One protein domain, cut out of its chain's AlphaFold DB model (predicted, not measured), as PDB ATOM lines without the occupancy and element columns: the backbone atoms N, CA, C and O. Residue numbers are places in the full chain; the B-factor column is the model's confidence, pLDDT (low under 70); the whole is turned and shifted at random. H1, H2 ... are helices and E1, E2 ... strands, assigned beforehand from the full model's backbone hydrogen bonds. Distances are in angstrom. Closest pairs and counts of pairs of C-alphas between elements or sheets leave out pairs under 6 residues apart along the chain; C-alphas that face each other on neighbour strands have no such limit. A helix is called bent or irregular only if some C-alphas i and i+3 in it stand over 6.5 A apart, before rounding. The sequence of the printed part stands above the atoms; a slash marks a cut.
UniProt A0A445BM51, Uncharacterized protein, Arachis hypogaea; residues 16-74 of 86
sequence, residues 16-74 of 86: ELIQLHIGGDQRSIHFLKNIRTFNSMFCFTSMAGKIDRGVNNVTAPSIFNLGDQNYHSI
ATOM      1  N   GLU A  16      46.496  11.701  20.522       93.50
ATOM      2  CA  GLU A  16      46.088  11.291  19.185       93.50
ATOM      3  C   GLU A  16      44.634  10.802  19.145       93.50
ATOM      4  O   GLU A  16      43.905  11.113  18.204       93.50
ATOM      5  N   LEU A  17      44.160  10.123  20.196       92.62
ATOM      6  CA  LEU A  17      42.744   9.764  20.307       92.62
ATOM      7  C   LEU A  17      41.880  11.006  20.508       92.62
ATOM      8  O   LEU A  17      40.809  11.093  19.912       92.62
ATOM      9  N   ILE A  18      42.346  11.982  21.291       94.69
ATOM     10  CA  ILE A  18      41.645  13.259  21.475       94.69
ATOM     11  C   ILE A  18      41.516  13.989  20.132       94.69
ATOM     12  O   ILE A  18      40.419  14.415  19.772       94.69
ATOM     13  N   GLN A  19      42.597  14.081  19.355       95.75
ATOM     14  CA  GLN A  19      42.589  14.704  18.029       95.75
ATOM     15  C   GLN A  19      41.678  13.965  17.043       95.75
ATOM     16  O   GLN A  19      40.932  14.605  16.309       95.75
ATOM     17  N   LEU A  20      41.671  12.632  17.051       95.69
ATOM     18  CA  LEU A  20      40.768  11.850  16.204       95.69
ATOM     19  C   LEU A  20      39.290  12.033  16.584       95.69
ATOM     20  O   LEU A  20      38.432  11.974  15.704       95.69
ATOM     21  N   HIS A  21      38.984  12.248  17.869       94.19
ATOM     22  CA  HIS A  21      37.606  12.331  18.365       94.19
ATOM     23  C   HIS A  21      37.021  13.750  18.364       94.19
ATOM     24  O   HIS A  21      35.820  13.912  18.163       94.19
ATOM     25  N   ILE A  22      37.850  14.766  18.617       94.88
ATOM     26  CA  ILE A  22      37.433  16.169  18.800       94.88
ATOM     27  C   ILE A  22      38.018  17.080  17.708       94.88
ATOM     28  O   ILE A  22      37.543  18.197  17.513       94.88
ATOM     29  N   GLY A  23      39.034  16.624  16.970       90.88
ATOM     30  CA  GLY A  23      39.614  17.386  15.868       90.88
ATOM     31  C   GLY A  23      38.575  17.738  14.802       90.88
ATOM     32  O   GLY A  23      37.566  17.050  14.633       90.88
ATOM     33  N   GLY A  24      38.827  18.811  14.054       93.88
ATOM     34  CA  GLY A  24      37.981  19.256  12.938       93.88
ATOM     35  C   GLY A  24      38.615  19.052  11.560       93.88
ATOM     36  O   GLY A  24      38.143  19.627  10.581       93.88
ATOM     37  N   ASP A  25      39.716  18.308  11.483       96.38
ATOM     38  CA  ASP A  25      40.451  18.086  10.246       96.38
ATOM     39  C   ASP A  25      39.861  16.919   9.432       96.38
ATOM     40  O   ASP A  25      38.932  16.220   9.840       96.38
ATOM     41  N   GLN A  26      40.382  16.694   8.224       97.62
ATOM     42  CA  GLN A  26      39.881  15.593   7.392       97.62
ATOM     43  C   GLN A  26      40.095  14.223   8.049       97.62
ATOM     44  O   GLN A  26      39.287  13.314   7.834       97.62
ATOM     45  N   ARG A  27      41.156  14.076   8.852       96.44
ATOM     46  CA  ARG A  27      41.502  12.829   9.533       96.44
ATOM     47  C   ARG A  27      40.469  12.487  10.607       96.44
ATOM     48  O   ARG A  27      39.959  11.367  10.594       96.44
ATOM     49  N   SER A  28      40.102  13.433  11.472       97.12
ATOM     50  CA  SER A  28      39.067  13.237  12.494       97.12
ATOM     51  C   SER A  28      37.691  12.977  11.873       97.12
ATOM     52  O   SER A  28      36.984  12.055  12.277       97.12
ATOM     53  N   ILE A  29      37.331  13.706  10.809       97.62
ATOM     54  CA  ILE A  29      36.062  13.515  10.096       97.62
ATOM     55  C   ILE A  29      35.999  12.110   9.489       97.62
ATOM     56  O   ILE A  29      34.972  11.435   9.588       97.62
ATOM     57  N   HIS A  30      37.079  11.656   8.851       97.38
ATOM     58  CA  HIS A  30      37.160  10.307   8.297       97.38
ATOM     59  C   HIS A  30      37.077   9.239   9.394       97.38
ATOM     60  O   HIS A  30      36.346   8.258   9.232       97.38
ATOM     61  N   PHE A  31      37.780   9.447  10.511       95.62
ATOM     62  CA  PHE A  31      37.759   8.557  11.665       95.62
ATOM     63  C   PHE A  31      36.349   8.412  12.243       95.62
ATOM     64  O   PHE A  31      35.834   7.299  12.305       95.62
ATOM     65  N   LEU A  32      35.677   9.517  12.575       96.19
ATOM     66  CA  LEU A  32      34.332   9.505  13.158       96.19
ATOM     67  C   LEU A  32      33.293   8.875  12.220       96.19
ATOM     68  O   LEU A  32      32.441   8.109  12.669       96.19
ATOM     69  N   LYS A  33      33.393   9.126  10.907       97.56
ATOM     70  CA  LYS A  33      32.517   8.496   9.903       97.56
ATOM     71  C   LYS A  33      32.655   6.972   9.864       97.56
ATOM     72  O   LYS A  33      31.675   6.289   9.577       97.56
ATOM     73  N   ASN A  34      33.841   6.443  10.163       95.75
ATOM     74  CA  ASN A  34      34.169   5.022  10.035       95.75
ATOM     75  C   ASN A  34      34.501   4.345  11.375       95.75
ATOM     76  O   ASN A  34      34.983   3.214  11.381       95.75
ATOM     77  N   ILE A  35      34.220   4.987  12.514       93.94
ATOM     78  CA  ILE A  35      34.664   4.529  13.840       93.94
ATOM     79  C   ILE A  35      34.194   3.107  14.170       93.94
ATOM     80  O   ILE A  35      34.945   2.319  14.736       93.94
ATOM     81  N   ARG A  36      32.980   2.734  13.743       91.94
ATOM     82  CA  ARG A  36      32.476   1.360  13.892       91.94
ATOM     83  C   ARG A  36      33.318   0.362  13.108       91.94
ATOM     84  O   ARG A  36      33.647  -0.687  13.641       91.94
ATOM     85  N   THR A  37      33.677   0.692  11.872       90.19
ATOM     86  CA  THR A  37      34.508  -0.165  11.027       90.19
ATOM     87  C   THR A  37      35.896  -0.328  11.633       90.19
ATOM     88  O   THR A  37      36.359  -1.456  11.744       90.19
ATOM     89  N   PHE A  38      36.528   0.758  12.090       88.81
ATOM     90  CA  PHE A  38      37.824   0.684  12.768       88.81
ATOM     91  C   PHE A  38      37.753  -0.190  14.024       88.81
ATOM     92  O   PHE A  38      38.536  -1.127  14.148       88.81
ATOM     93  N   ASN A  39      36.765   0.022  14.896       84.06
ATOM     94  CA  ASN A  39      36.575  -0.817  16.081       84.06
ATOM     95  C   ASN A  39      36.347  -2.292  15.711       84.06
ATOM     96  O   ASN A  39      36.901  -3.177  16.356       84.06
ATOM     97  N   SER A  40      35.587  -2.566  14.648       82.75
ATOM     98  CA  SER A  40      35.352  -3.929  14.160       82.75
ATOM     99  C   SER A  40      36.599  -4.579  13.558       82.75
ATOM    100  O   SER A  40      36.791  -5.775  13.750       82.75
ATOM    101  N   MET A  41      37.467  -3.827  12.871       81.31
ATOM    102  CA  MET A  41      38.729  -4.358  12.334       81.31
ATOM    103  C   MET A  41      39.651  -4.866  13.448       81.31
ATOM    104  O   MET A  41      40.328  -5.872  13.264       81.31
ATOM    105  N   PHE A  42      39.637  -4.218  14.615       69.00
ATOM    106  CA  PHE A  42      40.407  -4.646  15.789       69.00
ATOM    107  C   PHE A  42      39.621  -5.570  16.736       69.00
ATOM    108  O   PHE A  42      40.159  -6.016  17.745       69.00
ATOM    109  N   CYS A  43      38.370  -5.905  16.401       63.81
ATOM    110  CA  CYS A  43      37.531  -6.835  17.161       63.81
ATOM    111  C   CYS A  43      37.869  -8.311  16.871       63.81
ATOM    112  O   CYS A  43      37.365  -9.204  17.551       63.81
ATOM    113  N   PHE A  44      38.763  -8.594  15.908       60.12
ATOM    114  CA  PHE A  44      39.374  -9.918  15.720       60.12
ATOM    115  C   PHE A  44      40.380 -10.224  16.834       60.12
ATOM    116  O   PHE A  44      41.560 -10.482  16.615       60.12
ATOM    117  N   THR A  45      39.912 -10.172  18.068       53.69
ATOM    118  CA  THR A  45      40.647 -10.666  19.212       53.69
ATOM    119  C   THR A  45      40.383 -12.153  19.321       53.69
ATOM    120  O   THR A  45      39.227 -12.579  19.343       53.69
ATOM    121  N   SER A  46      41.445 -12.946  19.422       54.75
ATOM    122  CA  SER A  46      41.315 -14.302  19.941       54.75
ATOM    123  C   SER A  46      40.557 -14.245  21.270       54.75
ATOM    124  O   SER A  46      40.821 -13.375  22.108       54.75
ATOM    125  N   MET A  47      39.580 -15.134  21.442       55.41
ATOM    126  CA  MET A  47      38.891 -15.264  22.716       55.41
ATOM    127  C   MET A  47      39.876 -15.890  23.700       55.41
ATOM    128  O   MET A  47      40.167 -17.084  23.622       55.41
ATOM    129  N   ALA A  48      40.438 -15.064  24.577       54.31
ATOM    130  CA  ALA A  48      41.326 -15.512  25.629       54.31
ATOM    131  C   ALA A  48      40.513 -15.641  26.920       54.31
ATOM    132  O   ALA A  48      39.860 -14.705  27.383       54.31
ATOM    133  N   GLY A  49      40.523 -16.848  27.464       61.72
ATOM    134  CA  GLY A  49      39.817 -17.226  28.677       61.72
ATOM    135  C   GLY A  49      40.394 -18.538  29.187       61.72
ATOM    136  O   GLY A  49      41.093 -19.253  28.458       61.72
ATOM    137  N   LYS A  50      40.154 -18.856  30.458       62.94
ATOM    138  CA  LYS A  50      40.639 -20.109  31.030       62.94
ATOM    139  C   LYS A  50      39.810 -21.252  30.449       62.94
ATOM    140  O   LYS A  50      38.651 -21.440  30.808       62.94
ATOM    141  N   ILE A  51      40.413 -22.007  29.533       67.50
ATOM    142  CA  ILE A  51      39.803 -23.222  28.993       67.50
ATOM    143  C   ILE A  51      39.872 -24.290  30.081       67.50
ATOM    144  O   ILE A  51      40.967 -24.720  30.463       67.50
ATOM    145  N   ASP A  52      38.714 -24.729  30.564       65.56
ATOM    146  CA  ASP A  52      38.647 -25.879  31.455       65.56
ATOM    147  C   ASP A  52      38.850 -27.161  30.639       65.56
ATOM    148  O   ASP A  52      37.946 -27.680  29.984       65.56
ATOM    149  N   ARG A  53      40.088 -27.659  30.652       69.38
ATOM    150  CA  ARG A  53      40.474 -28.893  29.956       69.38
ATOM    151  C   ARG A  53      40.056 -30.158  30.715       69.38
ATOM    152  O   ARG A  53      40.215 -31.247  30.177       69.38
ATOM    153  N   GLY A  54      39.537 -30.038  31.940       67.25
ATOM    154  CA  GLY A  54      39.106 -31.174  32.754       67.25
ATOM    155  C   GLY A  54      37.747 -31.752  32.347       67.25
ATOM    156  O   GLY A  54      37.456 -32.900  32.675       67.25
ATOM    157  N   VAL A  55      36.935 -30.987  31.608       61.44
ATOM    158  CA  VAL A  55      35.535 -31.328  31.284       61.44
ATOM    159  C   VAL A  55      35.412 -32.447  30.240       61.44
ATOM    160  O   VAL A  55      34.426 -33.176  30.237       61.44
ATOM    161  N   ASN A  56      36.428 -32.646  29.393       60.53
ATOM    162  CA  ASN A  56      36.389 -33.624  28.292       60.53
ATOM    163  C   ASN A  56      36.930 -35.019  28.656       60.53
ATOM    164  O   ASN A  56      37.131 -35.850  27.775       60.53
ATOM    165  N   ASN A  57      37.143 -35.304  29.943       63.44
ATOM    166  CA  ASN A  57      37.635 -36.604  30.419       63.44
ATOM    167  C   ASN A  57      36.516 -37.641  30.658       63.44
ATOM    168  O   ASN A  57      36.738 -38.651  31.324       63.44
ATOM    169  N   VAL A  58      35.303 -37.393  30.153       61.41
ATOM    170  CA  VAL A  58      34.106 -38.224  30.369       61.41
ATOM    171  C   VAL A  58      33.535 -38.653  29.013       61.41
ATOM    172  O   VAL A  58      33.701 -37.941  28.030       61.41
ATOM    173  N   THR A  59      32.810 -39.776  28.948       68.19
ATOM    174  CA  THR A  59      32.111 -40.325  27.756       68.19
ATOM    175  C   THR A  59      30.996 -39.421  27.185       68.19
ATOM    176  O   THR A  59      30.132 -39.878  26.438       68.19
ATOM    177  N   ALA A  60      30.962 -38.145  27.563       64.50
ATOM    178  CA  ALA A  60      30.017 -37.156  27.074       64.50
ATOM    179  C   ALA A  60      30.554 -36.476  25.796       64.50
ATOM    180  O   ALA A  60      31.762 -36.479  25.553       64.50
ATOM    181  N   PRO A  61      29.680 -35.878  24.966       69.00
ATOM    182  CA  PRO A  61      30.109 -35.074  23.825       69.00
ATOM    183  C   PRO A  61      31.057 -33.960  24.270       69.00
ATOM    184  O   PRO A  61      30.803 -33.321  25.287       69.00
ATOM    185  N   SER A  62      32.127 -33.723  23.505       65.44
ATOM    186  CA  SER A  62      33.136 -32.706  23.821       65.44
ATOM    187  C   SER A  62      32.488 -31.345  24.077       65.44
ATOM    188  O   SER A  62      31.830 -30.789  23.196       65.44
ATOM    189  N   ILE A  63      32.719 -30.786  25.261       68.00
ATOM    190  CA  ILE A  63      32.209 -29.479  25.669       68.00
ATOM    191  C   ILE A  63      33.374 -28.491  25.648       68.00
ATOM    192  O   ILE A  63      34.438 -28.735  26.217       68.00
ATOM    193  N   PHE A  64      33.177 -27.354  24.986       69.00
ATOM    194  CA  PHE A  64      34.073 -26.211  25.114       69.00
ATOM    195  C   PHE A  64      33.566 -25.338  26.265       69.00
ATOM    196  O   PHE A  64      32.604 -24.591  26.097       69.00
ATOM    197  N   ASN A  65      34.172 -25.481  27.445       66.88
ATOM    198  CA  ASN A  65      33.810 -24.692  28.620       66.88
ATOM    199  C   ASN A  65      34.780 -23.518  28.802       66.88
ATOM    200  O   ASN A  65      35.990 -23.711  28.956       66.88
ATOM    201  N   LEU A  66      34.227 -22.307  28.787       65.38
ATOM    202  CA  LEU A  66      34.946 -21.052  28.945       65.38
ATOM    203  C   LEU A  66      34.538 -20.434  30.287       65.38
ATOM    204  O   LEU A  66      33.424 -19.932  30.427       65.38
ATOM    205  N   GLY A  67      35.423 -20.533  31.278       61.53
ATOM    206  CA  GLY A  67      35.203 -20.003  32.624       61.53
ATOM    207  C   GLY A  67      35.916 -18.670  32.870       61.53
ATOM    208  O   GLY A  67      36.821 -18.289  32.128       61.53
ATOM    209  N   ASP A  68      35.540 -18.014  33.972       65.12
ATOM    210  CA  ASP A  68      36.102 -16.749  34.471       65.12
ATOM    211  C   ASP A  68      35.854 -15.527  33.552       65.12
ATOM    212  O   ASP A  68      34.808 -15.414  32.910       65.12
ATOM    213  N   GLN A  69      36.758 -14.540  33.565       56.78
ATOM    214  CA  GLN A  69      36.655 -13.337  32.738       56.78
ATOM    215  C   GLN A  69      37.189 -13.603  31.331       56.78
ATOM    216  O   GLN A  69      38.360 -13.941  31.151       56.78
ATOM    217  N   ASN A  70      36.339 -13.366  30.334       60.38
ATOM    218  CA  ASN A  70      36.761 -13.288  28.942       60.38
ATOM    219  C   ASN A  70      37.391 -11.930  28.681       60.38
ATOM    220  O   ASN A  70      36.781 -10.898  28.968       60.38
ATOM    221  N   TYR A  71      38.589 -11.931  28.111       62.28
ATOM    222  CA  TYR A  71      39.237 -10.713  27.657       62.28
ATOM    223  C   TYR A  71      39.568 -10.799  26.172       62.28
ATOM    224  O   TYR A  71      39.821 -11.860  25.598       62.28
ATOM    225  N   HIS A  72      39.545  -9.629  25.551       60.12
ATOM    226  CA  HIS A  72      39.936  -9.436  24.170       60.12
ATOM    227  C   HIS A  72      41.469  -9.476  24.089       60.12
ATOM    228  O   HIS A  72      42.135  -8.563  24.574       60.12
ATOM    229  N   SER A  73      42.037 -10.537  23.506       59.03
ATOM    230  CA  SER A  73      43.476 -10.640  23.232       59.03
ATOM    231  C   SER A  73      43.753 -10.438  21.743       59.03
ATOM    232  O   SER A  73      43.282 -11.217  20.907       59.03
ATOM    233  N   ILE A  74      44.524  -9.401  21.412       64.31
ATOM    234  CA  ILE A  74      45.096  -9.200  20.080       64.31
ATOM    235  C   ILE A  74      46.502  -9.813  20.058       64.31
ATOM    236  O   ILE A  74      47.303  -9.576  20.960       64.31
TER     237      ILE A  74
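This is residues 16 to 74 of the 86 residues of an uncharacterized protein of Arachis hypogaea (UniProt A0A445BM51). A long, thin rod: a two-stranded hairpin, E1 and E2, with a long loop at its far end, is joined at its other end to helix H2, whose start packs on the short helix H1 at the opposite tip. Residues 57 to 62 of the loop and residues 36 to 41 of H2 stand free. The printed part has 59 residues, with two named helices and then two named strands in the order H1, H2, E1, E2; the sheet, in the order E1, E2, is antiparallel and the class is mixed, helices and strands. The whole is extended, with a radius of gyration of the C-alphas of 19.6 A and spans of 61 by 17 by 12 A.

E1, residues 46 to 51, and E2, residues 66 to 73, form an antiparallel hairpin, with 153 degrees between their directions. The C-alphas of Gly 49 and Asn 70 face each other at 5.0 A. N 46 and O 73, at 2.9 A, and N 71 and O 48, at 3.1 A, are within hydrogen-bond range. E2 bends by 88 degrees at residue 69. H2, residues 26 to 41, is apart from E2. With residues 27 to 32 alone H2 touches H1, residues 16 to 22; the closest C-alphas are those of Leu 20 and Ser 28, 4.3 A apart. Their lines are about perpendicular, but only just, at 70.5 degrees. H1 is apart from E1 and E2. Every O i to N i+4 pair is within hydrogen-bond range in H1, and 10 of 12 are in H2.

E2 measures 14.6 A from first to last C-alpha and ends with C-alpha 73 at (43.476, -10.640, 23.232); E1 measures 12.8 A. H2 measures 20.6 A from C-alpha 26 at (39.881, 15.593, 7.392). It is irregular, with C-alphas 33 and 36 8.2 A apart, and has a kink of 70 degrees near residue 34. H1, 9.9 A long, begins with C-alpha 16 at (46.088, 11.291, 19.185).

The two C-alphas farthest apart, those of Gly 24 and Thr 59, are 61.7 A apart. The printed part has no cut. The link from E1 to E2, residues 52 to 65, is long; the links from H1 to H2 and from H2 to E1 are tight. The mean pLDDT of the printed part is 76.4, and residues 42 to 74 of this predicted model are under 70.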